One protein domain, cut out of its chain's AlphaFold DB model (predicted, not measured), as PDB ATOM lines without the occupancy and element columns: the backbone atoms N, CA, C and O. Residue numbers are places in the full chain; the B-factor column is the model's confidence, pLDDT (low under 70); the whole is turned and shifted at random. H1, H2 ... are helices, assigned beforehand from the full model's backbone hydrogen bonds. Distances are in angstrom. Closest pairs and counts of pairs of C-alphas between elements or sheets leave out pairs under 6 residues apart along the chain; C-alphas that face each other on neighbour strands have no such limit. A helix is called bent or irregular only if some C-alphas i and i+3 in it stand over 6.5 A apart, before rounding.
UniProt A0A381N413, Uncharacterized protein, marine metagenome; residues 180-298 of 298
ATOM      1  N   GLU A 180      74.191  36.937 147.225       86.12
ATOM      2  CA  GLU A 180      72.893  36.499 147.724       86.12
ATOM      3  C   GLU A 180      72.216  35.607 146.679       86.12
ATOM      4  O   GLU A 180      71.713  34.536 147.022       86.12
ATOM      5  N   ASN A 181      72.343  35.959 145.390       86.12
ATOM      6  CA  ASN A 181      71.707  35.217 144.304       86.12
ATOM      7  C   ASN A 181      72.328  33.827 144.100       86.12
ATOM      8  O   ASN A 181      71.608  32.858 143.859       86.12
ATOM      9  N   LEU A 182      73.653  33.707 144.260       86.75
ATOM     10  CA  LEU A 182      74.360  32.426 144.179       86.75
ATOM     11  C   LEU A 182      73.920  31.487 145.309       86.75
ATOM     12  O   LEU A 182      73.640  30.309 145.059       86.75
ATOM     13  N   ILE A 183      73.857  32.015 146.537       88.06
ATOM     14  CA  ILE A 183      73.414  31.290 147.734       88.06
ATOM     15  C   ILE A 183      71.951  30.867 147.567       88.06
ATOM     16  O   ILE A 183      71.618  29.693 147.728       88.06
ATOM     17  N   ALA A 184      71.086  31.804 147.188       88.25
ATOM     18  CA  ALA A 184      69.663  31.586 146.982       88.25
ATOM     19  C   ALA A 184      69.382  30.518 145.918       88.25
ATOM     20  O   ALA A 184      68.615  29.587 146.168       88.25
ATOM     21  N   ALA A 185      70.028  30.612 144.751       88.00
ATOM     22  CA  ALA A 185      69.889  29.624 143.685       88.00
ATOM     23  C   ALA A 185      70.369  28.240 144.142       88.00
ATOM     24  O   ALA A 185      69.752  27.227 143.807       88.00
ATOM     25  N   ARG A 186      71.427  28.175 144.962       87.19
ATOM     26  CA  ARG A 186      71.897  26.897 145.501       87.19
ATOM     27  C   ARG A 186      70.895  26.264 146.457       87.19
ATOM     28  O   ARG A 186      70.567  25.091 146.303       87.19
ATOM     29  N   ILE A 187      70.387  27.042 147.404       87.12
ATOM     30  CA  ILE A 187      69.397  26.559 148.367       87.12
ATOM     31  C   ILE A 187      68.105  26.160 147.635       87.12
ATOM     32  O   ILE A 187      67.471  25.163 147.971       87.12
ATOM     33  N   ALA A 188      67.749  26.848 146.545       85.81
ATOM     34  CA  ALA A 188      66.626  26.455 145.695       85.81
ATOM     35  C   ALA A 188      66.828  25.071 145.056       85.81
ATOM     36  O   ALA A 188      65.883  24.286 145.015       85.81
ATOM     37  N   LEU A 189      68.047  24.733 144.614       85.56
ATOM     38  CA  LEU A 189      68.375  23.392 144.103       85.56
ATOM     39  C   LEU A 189      68.285  22.300 145.181       85.56
ATOM     40  O   LEU A 189      67.958  21.163 144.847       85.56
ATOM     41  N   GLU A 190      68.563  22.627 146.446       80.75
ATOM     42  CA  GLU A 190      68.357  21.734 147.602       80.75
ATOM     43  C   GLU A 190      66.881  21.471 147.879       80.75
ATOM     44  O   GLU A 190      66.490  20.341 148.165       80.75
ATOM     45  N   GLY A 191      66.063  22.520 147.783       76.12
ATOM     46  CA  GLY A 191      64.629  22.442 148.027       76.12
ATOM     47  C   GLY A 191      63.857  21.653 146.968       76.12
ATOM     48  O   GLY A 191      62.734  21.231 147.237       76.12
ATOM     49  N   LYS A 192      64.432  21.423 145.777       78.19
ATOM     50  CA  LYS A 192      63.760  20.685 144.700       78.19
ATOM     51  C   LYS A 192      63.489  19.234 145.096       78.19
ATOM     52  O   LYS A 192      64.418  18.462 145.313       78.19
ATOM     53  N   GLY A 193      62.207  18.865 145.116       69.94
ATOM     54  CA  GLY A 193      61.752  17.527 145.497       69.94
ATOM     55  C   GLY A 193      61.639  17.318 147.008       69.94
ATOM     56  O   GLY A 193      61.428  16.188 147.441       69.94
ATOM     57  N   ASN A 194      61.777  18.375 147.821       75.88
ATOM     58  CA  ASN A 194      61.473  18.323 149.247       75.88
ATOM     59  C   ASN A 194      59.981  18.646 149.468       75.88
ATOM     60  O   ASN A 194      59.584  19.798 149.271       75.88
ATOM     61  N   PRO A 195      59.163  17.705 149.988       73.25
ATOM     62  CA  PRO A 195      57.720  17.907 150.144       73.25
ATOM     63  C   PRO A 195      57.335  19.128 150.989       73.25
ATOM     64  O   PRO A 195      56.290  19.733 150.768       73.25
ATOM     65  N   LYS A 196      58.162  19.518 151.970       72.50
ATOM     66  CA  LYS A 196      57.891  20.694 152.813       72.50
ATOM     67  C   LYS A 196      58.086  21.994 152.038       72.50
ATOM     68  O   LYS A 196      57.278  22.905 152.185       72.50
ATOM     69  N   VAL A 197      59.131  22.062 151.216       73.88
ATOM     70  CA  VAL A 197      59.402  23.218 150.355       73.88
ATOM     71  C   VAL A 197      58.346  23.294 149.256       73.88
ATOM     72  O   VAL A 197      57.741  24.346 149.080       73.88
ATOM     73  N   ASP A 198      58.035  22.174 148.602       73.25
ATOM     74  CA  ASP A 198      57.015  22.105 147.550       73.25
ATOM     75  C   ASP A 198      55.628  22.526 148.060       73.25
ATOM     76  O   ASP A 198      54.917  23.273 147.385       73.25
ATOM     77  N   ASN A 199      55.261  22.135 149.286       73.31
ATOM     78  CA  ASN A 199      54.024  22.589 149.921       73.31
ATOM     79  C   ASN A 199      54.008  24.107 150.144       73.31
ATOM     80  O   ASN A 199      53.013  24.756 149.824       73.31
ATOM     81  N   ILE A 200      55.096  24.693 150.657       71.38
ATOM     82  CA  ILE A 200      55.180  26.146 150.869       71.38
ATOM     83  C   ILE A 200      55.132  26.891 149.529       71.38
ATOM     84  O   ILE A 200      54.396  27.867 149.401       71.38
ATOM     85  N   LEU A 201      55.840  26.403 148.507       70.25
ATOM     86  CA  LEU A 201      55.808  26.972 147.157       70.25
ATOM     87  C   LEU A 201      54.420  26.866 146.522       70.25
ATOM     88  O   LEU A 201      53.966  27.822 145.898       70.25
ATOM     89  N   SER A 202      53.716  25.742 146.707       71.81
ATOM     90  CA  SER A 202      52.337  25.589 146.231       71.81
ATOM     91  C   SER A 202      51.376  26.535 146.943       71.81
ATOM     92  O   SER A 202      50.400  26.957 146.325       71.81
ATOM     93  N   LEU A 203      51.577  26.811 148.230       72.62
ATOM     94  CA  LEU A 203      50.751  27.769 148.958       72.62
ATOM     95  C   LEU A 203      51.044  29.192 148.489       72.62
ATOM     96  O   LEU A 203      50.114  29.955 148.261       72.62
ATOM     97  N   ALA A 204      52.315  29.522 148.273       66.62
ATOM     98  CA  ALA A 204      52.743  30.841 147.832       66.62
ATOM     99  C   ALA A 204      52.321  31.167 146.396       66.62
ATOM    100  O   ALA A 204      51.824  32.261 146.145       66.62
ATOM    101  N   SER A 205      52.403  30.209 145.469       66.06
ATOM    102  CA  SER A 205      51.896  30.397 144.102       66.06
ATOM    103  C   SER A 205      50.381  30.617 144.054       66.06
ATOM    104  O   SER A 205      49.888  31.310 143.169       66.06
ATOM    105  N   LYS A 206      49.641  30.072 145.028       68.88
ATOM    106  CA  LYS A 206      48.196  30.290 145.206       68.88
ATOM    107  C   LYS A 206      47.873  31.568 145.991       68.88
ATOM    108  O   LYS A 206      46.738  32.035 145.945       68.88
ATOM    109  N   ALA A 207      48.844  32.122 146.716       63.16
ATOM    110  CA  ALA A 207      48.673  33.258 147.616       63.16
ATOM    111  C   ALA A 207      48.791  34.628 146.941       63.16
ATOM    112  O   ALA A 207      48.441  35.622 147.575       63.16
ATOM    113  N   SER A 208      49.212  34.692 145.672       56.53
ATOM    114  CA  SER A 208      49.344  35.944 144.904       56.53
ATOM    115  C   SER A 208      48.046  36.765 144.809       56.53
ATOM    116  O   SER A 208      48.087  37.937 144.448       56.53
ATOM    117  N   TYR A 209      46.899  36.178 145.171       53.44
ATOM    118  CA  TYR A 209      45.574  36.806 145.141       53.44
ATOM    119  C   TYR A 209      44.971  37.102 146.528       53.44
ATOM    120  O   TYR A 209      43.830  37.558 146.599       53.44
ATOM    121  N   ILE A 210      45.686  36.845 147.635       59.22
ATOM    122  CA  ILE A 210      45.156  37.008 149.004       59.22
ATOM    123  C   ILE A 210      45.993  38.035 149.789       59.22
ATOM    124  O   ILE A 210      47.129  37.734 150.170       59.22
ATOM    125  N   PRO A 211      45.437  39.226 150.100       56.91
ATOM    126  CA  PRO A 211      46.135  40.258 150.865       56.91
ATOM    127  C   PRO A 211      46.672  39.735 152.209       56.91
ATOM    128  O   PRO A 211      45.936  39.148 153.000       56.91
ATOM    129  N   GLY A 212      47.968  39.940 152.468       67.75
ATOM    130  CA  GLY A 212      48.648  39.549 153.715       67.75
ATOM    131  C   GLY A 212      49.159  38.102 153.776       67.75
ATOM    132  O   GLY A 212      50.027  37.802 154.598       67.75
ATOM    133  N   LEU A 213      48.694  37.209 152.893       70.06
ATOM    134  CA  LEU A 213      49.165  35.821 152.856       70.06
ATOM    135  C   LEU A 213      50.588  35.713 152.289       70.06
ATOM    136  O   LEU A 213      51.384  34.930 152.802       70.06
ATOM    137  N   GLU A 214      50.927  36.540 151.300       66.94
ATOM    138  CA  GLU A 214      52.277  36.634 150.730       66.94
ATOM    139  C   GLU A 214      53.317  36.993 151.801       66.94
ATOM    140  O   GLU A 214      54.251  36.230 152.021       66.94
ATOM    141  N   SER A 215      53.093  38.066 152.568       70.44
ATOM    142  CA  SER A 215      53.999  38.476 153.654       70.44
ATOM    143  C   SER A 215      54.152  37.397 154.737       70.44
ATOM    144  O   SER A 215      55.249  37.166 155.243       70.44
ATOM    145  N   LYS A 216      53.072  36.676 155.068       76.12
ATOM    146  CA  LYS A 216      53.136  35.563 156.025       76.12
ATOM    147  C   LYS A 216      53.980  34.399 155.495       76.12
ATOM    148  O   LYS A 216      54.746  33.812 156.258       76.12
ATOM    149  N   LEU A 217      53.845  34.064 154.213       70.50
ATOM    150  CA  LEU A 217      54.618  33.000 153.570       70.50
ATOM    151  C   LEU A 217      56.086  33.392 153.387       70.50
ATOM    152  O   LEU A 217      56.958  32.559 153.631       70.50
ATOM    153  N   GLU A 218      56.367  34.654 153.051       68.44
ATOM    154  CA  GLU A 218      57.724  35.205 153.046       68.44
ATOM    155  C   GLU A 218      58.376  35.071 154.430       68.44
ATOM    156  O   GLU A 218      59.479  34.540 154.523       68.44
ATOM    157  N   ASN A 219      57.686  35.452 155.512       75.12
ATOM    158  CA  ASN A 219      58.219  35.330 156.875       75.12
ATOM    159  C   ASN A 219      58.493  33.870 157.264       75.12
ATOM    160  O   ASN A 219      59.570  33.561 157.763       75.12
ATOM    161  N   MET A 220      57.567  32.950 156.968       74.50
ATOM    162  CA  MET A 220      57.774  31.518 157.228       74.50
ATOM    163  C   MET A 220      58.978  30.950 156.462       74.50
ATOM    164  O   MET A 220      59.700  30.100 156.984       74.50
ATOM    165  N   LEU A 221      59.199  31.406 155.227       69.50
ATOM    166  CA  LEU A 221      60.356  31.018 154.423       69.50
ATOM    167  C   LEU A 221      61.648  31.618 154.972       69.50
ATOM    168  O   LEU A 221      62.633  30.897 155.105       69.50
ATOM    169  N   VAL A 222      61.652  32.897 155.343       73.44
ATOM    170  CA  VAL A 222      62.807  33.545 155.976       73.44
ATOM    171  C   VAL A 222      63.169  32.838 157.282       73.44
ATOM    172  O   VAL A 222      64.341  32.533 157.489       73.44
ATOM    173  N   ASP A 223      62.197  32.486 158.122       79.31
ATOM    174  CA  ASP A 223      62.437  31.744 159.365       79.31
ATOM    175  C   ASP A 223      62.995  30.340 159.101       79.31
ATOM    176  O   ASP A 223      63.926  29.887 159.779       79.31
ATOM    177  N   HIS A 224      62.480  29.657 158.073       76.44
ATOM    178  CA  HIS A 224      63.025  28.377 157.631       76.44
ATOM    179  C   HIS A 224      64.495  28.509 157.203       76.44
ATOM    180  O   HIS A 224      65.338  27.728 157.650       76.44
ATOM    181  N   MET A 225      64.809  29.532 156.405       76.25
ATOM    182  CA  MET A 225      66.158  29.827 155.917       76.25
ATOM    183  C   MET A 225      67.108  30.208 157.058       76.25
ATOM    184  O   MET A 225      68.218  29.680 157.128       76.25
ATOM    185  N   LYS A 226      66.670  31.055 158.000       80.06
ATOM    186  CA  LYS A 226      67.417  31.401 159.222       80.06
ATOM    187  C   LYS A 226      67.771  30.143 160.016       80.06
ATOM    188  O   LYS A 226      68.909  29.954 160.424       80.06
ATOM    189  N   THR A 227      66.811  29.240 160.190       81.06
ATOM    190  CA  THR A 227      67.013  28.047 161.023       81.06
ATOM    191  C   THR A 227      67.917  27.008 160.353       81.06
ATOM    192  O   THR A 227      68.693  26.332 161.027       81.06
ATOM    193  N   LYS A 228      67.803  26.830 159.030       81.50
ATOM    194  CA  LYS A 228      68.476  25.736 158.307       81.50
ATOM    195  C   LYS A 228      69.765  26.142 157.606       81.50
ATOM    196  O   LYS A 228      70.690  25.335 157.548       81.50
ATOM    197  N   HIS A 229      69.845  27.372 157.109       87.31
ATOM    198  CA  HIS A 229      70.885  27.790 156.171       87.31
ATOM    199  C   HIS A 229      71.759  28.935 156.679       87.31
ATOM    200  O   HIS A 229      72.743  29.253 156.016       87.31
ATOM    201  N   PHE A 230      71.501  29.498 157.865       88.00
ATOM    202  CA  PHE A 230      72.330  30.572 158.436       88.00
ATOM    203  C   PHE A 230      73.819  30.200 158.492       88.00
ATOM    204  O   PHE A 230      74.656  30.919 157.959       88.00
ATOM    205  N   GLY A 231      74.161  29.014 159.008       87.75
ATOM    206  CA  GLY A 231      75.555  28.553 159.047       87.75
ATOM    207  C   GLY A 231      76.190  28.320 157.665       87.75
ATOM    208  O   GLY A 231      77.415  28.349 157.531       87.75
ATOM    209  N   LEU A 232      75.392  28.075 156.618       86.75
ATOM    210  CA  LEU A 232      75.888  28.041 155.239       86.75
ATOM    211  C   LEU A 232      76.157  29.463 154.737       86.75
ATOM    212  O   LEU A 232      77.249  29.719 154.235       86.75
ATOM    213  N   MET A 233      75.200  30.377 154.925       88.50
ATOM    214  CA  MET A 233      75.321  31.787 154.542       88.50
ATOM    215  C   MET A 233      76.559  32.422 155.177       88.50
ATOM    216  O   MET A 233      77.383  32.972 154.455       88.50
ATOM    217  N   THR A 234      76.761  32.247 156.487       88.25
ATOM    218  CA  THR A 234      77.923  32.787 157.209       88.25
ATOM    219  C   THR A 234      79.246  32.303 156.622       88.25
ATOM    220  O   THR A 234      80.177  33.084 156.439       88.25
ATOM    221  N   ARG A 235      79.341  31.016 156.265       86.25
ATOM    222  CA  ARG A 235      80.564  30.450 155.674       86.25
ATOM    223  C   ARG A 235      80.831  30.948 154.257       86.25
ATOM    224  O   ARG A 235      81.990  31.112 153.898       86.25
ATOM    225  N   VAL A 236      79.789  31.167 153.456       84.25
ATOM    226  CA  VAL A 236      79.924  31.650 152.069       84.25
ATOM    227  C   VAL A 236      80.215  33.151 152.019       84.25
ATOM    228  O   VAL A 236      80.988  33.591 151.171       84.25
ATOM    229  N   LEU A 237      79.605  33.928 152.916       82.62
ATOM    230  CA  LEU A 237      79.798  35.376 153.014       82.62
ATOM    231  C   LEU A 237      81.100  35.740 153.742       82.62
ATOM    232  O   LEU A 237      81.682  36.787 153.470       82.62
ATOM    233  N   GLY A 238      81.572  34.875 154.645       84.06
ATOM    234  CA  GLY A 238      82.737  35.126 155.499       84.06
ATOM    235  C   GLY A 238      82.427  35.985 156.731       84.06
ATOM    236  O   GLY A 238      83.336  36.307 157.491       84.06
ATOM    237  N   TYR A 239      81.162  36.348 156.935       87.69
ATOM    238  CA  TYR A 239      80.649  37.110 158.071       87.69
ATOM    239  C   TYR A 239      79.196  36.709 158.346       87.69
ATOM    240  O   TYR A 239      78.541  36.108 157.493       87.69
ATOM    241  N   GLU A 240      78.688  37.022 159.536       90.06
ATOM    242  CA  GLU A 240      77.287  36.763 159.875       90.06
ATOM    243  C   GLU A 240      76.360  37.729 159.116       90.06
ATOM    244  O   GLU A 240      76.506  38.944 159.269       90.06
ATOM    245  N   PRO A 241      75.419  37.229 158.291       89.06
ATOM    246  CA  PRO A 241      74.536  38.098 157.525       89.06
ATOM    247  C   PRO A 241      73.567  38.847 158.440       89.06
ATOM    248  O   PRO A 241      72.937  38.256 159.320       89.06
ATOM    249  N   ALA A 242      73.388  40.142 158.180       89.44
ATOM    250  CA  ALA A 242      72.354  40.940 158.833       89.44
ATOM    251  C   ALA A 242      70.947  40.446 158.450       89.44
ATOM    252  O   ALA A 242      70.745  39.857 157.387       89.44
ATOM    253  N   GLU A 243      69.944  40.740 159.278       84.12
ATOM    254  CA  GLU A 243      68.568  40.284 159.048       84.12
ATOM    255  C   GLU A 243      68.020  40.698 157.674       84.12
ATOM    256  O   GLU A 243      67.450  39.871 156.961       84.12
ATOM    257  N   GLU A 244      68.270  41.937 157.252       85.69
ATOM    258  CA  GLU A 244      67.867  42.433 155.933       85.69
ATOM    259  C   GLU A 244      68.476  41.616 154.784       85.69
ATOM    260  O   GLU A 244      67.803  41.342 153.790       85.69
ATOM    261  N   GLN A 245      69.733  41.190 154.924       87.19
ATOM    262  CA  GLN A 245      70.414  40.355 153.937       87.19
ATOM    263  C   GLN A 245      69.809  38.950 153.883       87.19
ATOM    264  O   GLN A 245      69.588  38.415 152.798       87.19
ATOM    265  N   ILE A 246      69.450  38.373 155.032       86.44
ATOM    266  CA  ILE A 246      68.765  37.075 155.074       86.44
ATOM    267  C   ILE A 246      67.394  37.163 154.391       86.44
ATOM    268  O   ILE A 246      67.020  36.260 153.640       86.44
ATOM    269  N   VAL A 247      66.657  38.260 154.602       83.81
ATOM    270  CA  VAL A 247      65.370  38.503 153.933       83.81
ATOM    271  C   VAL A 247      65.546  38.585 152.415       83.81
ATOM    272  O   VAL A 247      64.790  37.944 151.683       83.81
ATOM    273  N   ARG A 248      66.554  39.315 151.918       86.81
ATOM    274  CA  ARG A 248      66.835  39.397 150.473       86.81
ATOM    275  C   ARG A 248      67.200  38.039 149.867       86.81
ATOM    276  O   ARG A 248      66.604  37.664 148.855       86.81
ATOM    277  N   ILE A 249      68.071  37.265 150.523       87.75
ATOM    278  CA  ILE A 249      68.404  35.887 150.112       87.75
ATOM    279  C   ILE A 249      67.140  35.019 150.074       87.75
ATOM    280  O   ILE A 249      66.928  34.276 149.119       87.75
ATOM    281  N   GLY A 250      66.271  35.125 151.085       83.75
ATOM    282  CA  GLY A 250      65.003  34.394 151.146       83.75
ATOM    283  C   GLY A 250      64.069  34.717 149.975       83.75
ATOM    284  O   GLY A 250      63.503  33.807 149.364       83.75
ATOM    285  N   LYS A 251      63.961  35.996 149.597       81.75
ATOM    286  CA  LYS A 251      63.167  36.441 148.438       81.75
ATOM    287  C   LYS A 251      63.725  35.916 147.116       81.75
ATOM    288  O   LYS A 251      62.973  35.416 146.280       81.75
ATOM    289  N   GLN A 252      65.042  35.965 146.933       86.81
ATOM    290  CA  GLN A 252      65.693  35.391 145.752       86.81
ATOM    291  C   GLN A 252      65.538  33.866 145.706       86.81
ATOM    292  O   GLN A 252      65.281  33.302 144.644       86.81
ATOM    293  N   PHE A 253      65.629  33.185 146.853       85.75
ATOM    294  CA  PHE A 253      65.383  31.746 146.942       85.75
ATOM    295  C   PHE A 253      63.971  31.429 146.456       85.75
ATOM    296  O   PHE A 253      63.805  30.544 145.624       85.75
ATOM    297  N   PHE A 254      62.971  32.183 146.920       78.25
ATOM    298  CA  PHE A 254      61.582  31.999 146.513       78.25
ATOM    299  C   PHE A 254      61.397  32.159 145.000       78.25
ATOM    300  O   PHE A 254      60.721  31.345 144.366       78.25
ATOM    301  N   TYR A 255      62.041  33.168 144.414       83.12
ATOM    302  CA  TYR A 255      62.056  33.380 142.971       83.12
ATOM    303  C   TYR A 255      62.662  32.184 142.214       83.12
ATOM    304  O   TYR A 255      62.074  31.689 141.250       83.12
ATOM    305  N   HIS A 256      63.807  31.664 142.665       85.75
ATOM    306  CA  HIS A 256      64.475  30.524 142.021       85.75
ATOM    307  C   HIS A 256      63.743  29.204 142.227       85.75
ATOM    308  O   HIS A 256      63.652  28.386 141.315       85.75
ATOM    309  N   ALA A 257      63.180  28.988 143.408       82.06
ATOM    310  CA  ALA A 257      62.497  27.758 143.768       82.06
ATOM    311  C   ALA A 257      61.242  27.501 142.914       82.06
ATOM    312  O   ALA A 257      60.825  26.352 142.777       82.06
ATOM    313  N   GLN A 258      60.690  28.525 142.258       79.19
ATOM    314  CA  GLN A 258      59.595  28.389 141.291       79.19
ATOM    315  C   GLN A 258      60.050  27.959 139.886       79.19
ATOM    316  O   GLN A 258      59.246  27.447 139.110       79.19
ATOM    317  N   LYS A 259      61.332  28.119 139.545       85.62
ATOM    318  CA  LYS A 259      61.866  27.802 138.211       85.62
ATOM    319  C   LYS A 259      62.158  26.307 138.040       85.62
ATOM    320  O   LYS A 259      62.410  25.616 139.030       85.62
ATOM    321  N   PRO A 260      62.184  25.766 136.811       85.56
ATOM    322  CA  PRO A 260      62.638  24.399 136.555       85.56
ATOM    323  C   PRO A 260      64.066  24.150 137.065       85.56
ATOM    324  O   PRO A 260      64.920  25.031 136.994       85.56
ATOM    325  N   TYR A 261      64.357  22.923 137.520       84.50
ATOM    326  CA  TYR A 261      65.676  22.547 138.064       84.50
ATOM    327  C   TYR A 261      66.838  22.925 137.131       84.50
ATOM    328  O   TYR A 261      67.847  23.462 137.582       84.50
ATOM    329  N   ILE A 262      66.684  22.667 135.827       84.38
ATOM    330  CA  ILE A 262      67.712  22.954 134.817       84.38
ATOM    331  C   ILE A 262      68.003  24.457 134.750       84.38
ATOM    332  O   ILE A 262      69.164  24.843 134.697       84.38
ATOM    333  N   GLU A 263      66.976  25.306 134.818       85.94
ATOM    334  CA  GLU A 263      67.145  26.762 134.767       85.94
ATOM    335  C   GLU A 263      67.875  27.286 136.010       85.94
ATOM    336  O   GLU A 263      68.845  28.030 135.886       85.94
ATOM    337  N   VAL A 264      67.480  26.837 137.208       85.00
ATOM    338  CA  VAL A 264      68.151  27.230 138.462       85.00
ATOM    339  C   VAL A 264      69.612  26.780 138.467       85.00
ATOM    340  O   VAL A 264      70.492  27.516 138.909       85.00
ATOM    341  N   LYS A 265      69.887  25.582 137.938       85.31
ATOM    342  CA  LYS A 265      71.249  25.063 137.807       85.31
ATOM    343  C   LYS A 265      72.090  25.952 136.893       85.31
ATOM    344  O   LYS A 265      73.218  26.281 137.252       85.31
ATOM    345  N   GLU A 266      71.554  26.365 135.748       81.81
ATOM    346  CA  GLU A 266      72.261  27.261 134.830       81.81
ATOM    347  C   GLU A 266      72.524  28.634 135.458       81.81
ATOM    348  O   GLU A 266      73.638  29.140 135.320       81.81
ATOM    349  N   ILE A 267      71.558  29.205 136.189       83.12
ATOM    350  CA  ILE A 267      71.724  30.468 136.930       83.12
ATOM    351  C   ILE A 267      72.841  30.335 137.967       83.12
ATOM    352  O   ILE A 267      73.790  31.112 137.947       83.12
ATOM    353  N   HIS A 268      72.782  29.307 138.817       84.62
ATOM    354  CA  HIS A 268      73.769  29.078 139.872       84.62
ATOM    355  C   HIS A 268      75.199  28.963 139.320       84.62
ATOM    356  O   HIS A 268      76.115  29.607 139.824       84.62
ATOM    357  N   ILE A 269      75.390  28.190 138.248       79.06
ATOM    358  CA  ILE A 269      76.709  28.038 137.615       79.06
ATOM    359  C   ILE A 269      77.112  29.329 136.860       79.06
ATOM    360  O   ILE A 269      78.287  29.580 136.631       79.06
ATOM    361  N   SER A 270      76.171  30.182 136.448       77.88
ATOM    362  CA  SER A 270      76.512  31.453 135.785       77.88
ATOM    363  C   SER A 270      76.899  32.543 136.761       77.88
ATOM    364  O   SER A 270      77.864  33.266 136.526       77.88
ATOM    365  N   ASP A 271      76.224  32.612 137.898       78.88
ATOM    366  CA  ASP A 271      76.584  33.555 138.946       78.88
ATOM    367  C   ASP A 271      77.864  33.157 139.681       78.88
ATOM    368  O   ASP A 271      78.511  34.019 140.272       78.88
ATOM    369  N   SER A 272      78.312  31.898 139.589       76.19
ATOM    370  CA  SER A 272      79.619  31.517 140.132       76.19
ATOM    371  C   SER A 272      80.774  32.236 139.432       76.19
ATOM    372  O   SER A 272      81.758  32.552 140.089       76.19
ATOM    373  N   LEU A 273      80.650  32.576 138.143       74.81
ATOM    374  CA  LEU A 273      81.635  33.418 137.447       74.81
ATOM    375  C   LEU A 273      81.690  34.834 138.034       74.81
ATOM    376  O   LEU A 273      82.771  35.399 138.176       74.81
ATOM    377  N   ARG A 274      80.537  35.388 138.435       69.12
ATOM    378  CA  ARG A 274      80.467  36.684 139.134       69.12
ATOM    379  C   ARG A 274      81.029  36.591 140.550       69.12
ATOM    380  O   ARG A 274      81.565  37.568 141.055       69.12
ATOM    381  N   TYR A 275      80.956  35.422 141.188       59.69
ATOM    382  CA  TYR A 275      81.505  35.210 142.532       59.69
ATOM    383  C   TYR A 275      83.028  35.388 142.591       59.69
ATOM    384  O   TYR A 275      83.583  35.915 143.556       59.69
ATOM    385  N   VAL A 276      83.711  34.980 141.524       61.03
ATOM    386  CA  VAL A 276      85.173  35.016 141.419       61.03
ATOM    387  C   VAL A 276      85.721  36.458 141.386       61.03
ATOM    388  O   VAL A 276      86.901  36.681 141.659       61.03
ATOM    389  N   TRP A 277      84.867  37.462 141.145       59.62
ATOM    390  CA  TRP A 277      85.217  38.885 141.054       59.62
ATOM    391  C   TRP A 277      85.581  39.605 142.356       59.62
ATOM    392  O   TRP A 277      85.941  40.767 142.267       59.62
ATOM    393  N   LYS A 278      85.561  38.970 143.535       62.09
ATOM    394  CA  LYS A 278      86.160  39.542 144.769       62.09
ATOM    395  C   LYS A 278      87.610  39.068 145.000       62.09
ATOM    396  O   LYS A 278      88.140  39.161 146.102       62.09
ATOM    397  N   GLY A 279      88.235  38.440 144.002       59.16
ATOM    398  CA  GLY A 279      89.494  37.717 144.196       59.16
ATOM    399  C   GLY A 279      89.307  36.410 144.980       59.16
ATOM    400  O   GLY A 279      90.281  35.754 145.348       59.16
ATOM    401  N   ASN A 280      88.054  36.003 145.198       63.78
ATOM    402  CA  ASN A 280      87.688  34.749 145.837       63.78
ATOM    403  C   ASN A 280      87.671  33.596 144.827       63.78
ATOM    404  O   ASN A 280      87.565  33.789 143.616       63.78
ATOM    405  N   LYS A 281      87.740  32.375 145.351       78.00
ATOM    406  CA  LYS A 281      87.474  31.136 144.608       78.00
ATOM    407  C   LYS A 281      86.036  30.711 144.861       78.00
ATOM    408  O   LYS A 281      85.464  31.099 145.878       78.00
ATOM    409  N   TYR A 282      85.456  29.910 143.968       80.25
ATOM    410  CA  TYR A 282      84.104  29.390 144.167       80.25
ATOM    411  C   TYR A 282      83.978  28.727 145.558       80.25
ATOM    412  O   TYR A 282      84.854  27.941 145.946       80.25
ATOM    413  N   PRO A 283      82.921  29.027 146.338       79.00
ATOM    414  CA  PRO A 283      82.821  28.586 147.717       79.00
ATOM    415  C   PRO A 283      82.402  27.114 147.751       79.00
ATOM    416  O   PRO A 283      81.220  26.782 147.818       79.00
ATOM    417  N   GLN A 284      83.390  26.214 147.760       81.88
ATOM    418  CA  GLN A 284      83.183  24.756 147.763       81.88
ATOM    419  C   GLN A 284      82.279  24.259 148.903       81.88
ATOM    420  O   GLN A 284      81.670  23.194 148.796       81.88
ATOM    421  N   VAL A 285      82.138  25.041 149.977       79.38
ATOM    422  CA  VAL A 285      81.203  24.776 151.078       79.38
ATOM    423  C   VAL A 285      79.744  24.645 150.614       79.38
ATOM    424  O   VAL A 285      78.997  23.886 151.231       79.38
ATOM    425  N   LEU A 286      79.344  25.305 149.517       82.25
ATOM    426  CA  LEU A 286      78.025  25.135 148.887       82.25
ATOM    427  C   LEU A 286      77.840  23.714 148.329       82.25
ATOM    428  O   LEU A 286      76.775  23.108 148.470       82.25
ATOM    429  N   ASP A 287      78.887  23.154 147.722       80.75
ATOM    430  CA  ASP A 287      78.845  21.800 147.173       80.75
ATOM    431  C   ASP A 287      78.907  20.730 148.255       80.75
ATOM    432  O   ASP A 287      78.118  19.785 148.231       80.75
ATOM    433  N   GLN A 288      79.777  20.919 149.243       81.94
ATOM    434  CA  GLN A 288      79.908  20.011 150.380       81.94
ATOM    435  C   GLN A 288      78.609  19.922 151.188       81.94
ATOM    436  O   GLN A 288      78.177  18.825 151.546       81.94
ATOM    437  N   HIS A 289      77.957  21.062 151.446       78.75
ATOM    438  CA  HIS A 289      76.682  21.091 152.162       78.75
ATOM    439  C   HIS A 289      75.598  20.294 151.425       78.75
ATOM    440  O   HIS A 289      74.916  19.467 152.026       78.75
ATOM    441  N   TYR A 290      75.506  20.467 150.108       74.88
ATOM    442  CA  TYR A 290      74.547  19.748 149.275       74.88
ATOM    443  C   TYR A 290      74.783  18.237 149.230       74.88
ATOM    444  O   TYR A 290      73.839  17.451 149.308       74.88
ATOM    445  N   GLN A 291      76.042  17.818 149.086       78.00
ATOM    446  CA  GLN A 291      76.400  16.400 149.091       78.00
ATOM    447  C   GLN A 291      76.010  15.752 150.422       78.00
ATOM    448  O   GLN A 291      75.378  14.698 150.423       78.00
ATOM    449  N   ALA A 292      76.301  16.421 151.543       77.00
ATOM    450  CA  ALA A 292      75.887  15.968 152.867       77.00
ATOM    451  C   ALA A 292      74.357  15.889 153.005       77.00
ATOM    452  O   ALA A 292      73.847  14.907 153.537       77.00
ATOM    453  N   TYR A 293      73.617  16.873 152.482       70.56
ATOM    454  CA  TYR A 293      72.153  16.852 152.483       70.56
ATOM    455  C   TYR A 293      71.585  15.662 151.694       70.56
ATOM    456  O   TYR A 293      70.718  14.956 152.203       70.56
ATOM    457  N   ARG A 294      72.094  15.378 150.485       71.19
ATOM    458  CA  ARG A 294      71.638  14.220 149.690       71.19
ATOM    459  C   ARG A 294      71.864  12.888 150.398       71.19
ATOM    460  O   ARG A 294      71.015  12.011 150.302       71.19
ATOM    461  N   LEU A 295      72.987  12.742 151.096       73.31
ATOM    462  CA  LEU A 295      73.300  11.532 151.859       73.31
ATOM    463  C   LEU A 295      72.353  11.310 153.047       73.31
ATOM    464  O   LEU A 295      72.243  10.188 153.511       73.31
ATOM    465  N   GLN A 296      71.687  12.358 153.543       68.88
ATOM    466  CA  GLN A 296      70.700  12.257 154.626       68.88
ATOM    467  C   GLN A 296      69.273  11.975 154.126       68.88
ATOM    468  O   GLN A 296      68.401  11.676 154.936       68.88
ATOM    469  N   GLN A 297      69.013  12.147 152.826       60.72
ATOM    470  CA  GLN A 297      67.699  11.933 152.201       60.72
ATOM    471  C   GLN A 297      67.593  10.579 151.475       60.72
ATOM    472  O   GLN A 297      66.491  10.199 151.085       60.72
ATOM    473  N   ASN A 298      68.720   9.887 151.287       48.97
ATOM    474  CA  ASN A 298      68.813   8.513 150.783       48.97
ATOM    475  C   ASN A 298      69.003   7.536 151.945       48.97
ATOM    476  O   ASN A 298      68.579   6.373 151.786       48.97
TER     477      ASN A 298
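This is residues 180 to 298 of the 298 residues of an uncharacterized protein of marine metagenome (UniProt A0A381N413). The long, kinked helix H3 runs along one side of a helical cluster whose middle is H1; H4 and H5 pack on H1, with H5 on the side away from H3 and H6. H2 and the first part of H3 make a hairpin that forms one end of the longest axis. The printed part has 119 residues with six named helices, H1 to H6 in chain order, and no named strand: all helix. It is compact, with a radius of gyration of the C-alphas of 14.2 A and spans of 44 by 33 by 24 A.

H3, residues 213 to 237, is 30.6 A long and irregular, with a kink of 70 degrees near residue 231; C-alphas 228 and 231 are 7.7 A apart. H1, residues 180 to 191, begins with C-alpha 180 at (72.893, 36.499, 147.724). H2 is residues 195 to 207 and H4 residues 243 to 257. H5, residues 261 to 278, is 27.4 A long and only just irregular, with C-alphas 275 and 278 6.7 A apart. H6, residues 285 to 297, ends with C-alpha 297 at (67.699, 11.933, 152.201).

H3 touches H4 about perpendicular, closest at the C-alphas of Val 222 and Gly 250, 5.4 A. H2 and H3 form a helical hairpin, closest at C-alphas 207 and 214, 5.8 A. H3 touches H6 with residues 232 to 236 alone, closest at C-alphas 236 and 285, 7.1 A. H1 touches H4, closest at C-alphas 184 and 253, 4.3 A, and H5, closest at C-alphas 185 and 268, 5.5 A. H1 and H6 touch at a shallow tilt of 14 degrees, closest at C-alphas 190 and 290, 6.7 A. H3 and H5 are apart. Every O i to N i+4 pair is within hydrogen-bond range in H1, H2, H4 and H6; in H3 17 of 21 are, in H5 10 of 14.

The C-alphas farthest apart, of Ile 210 and Gly 279, are 44.6 A apart. The printed part has no cut and no long link. Mean pLDDT of the printed part is 77.6; residues under 70 include 204 to 212, 274 to 280 and 296 to 298.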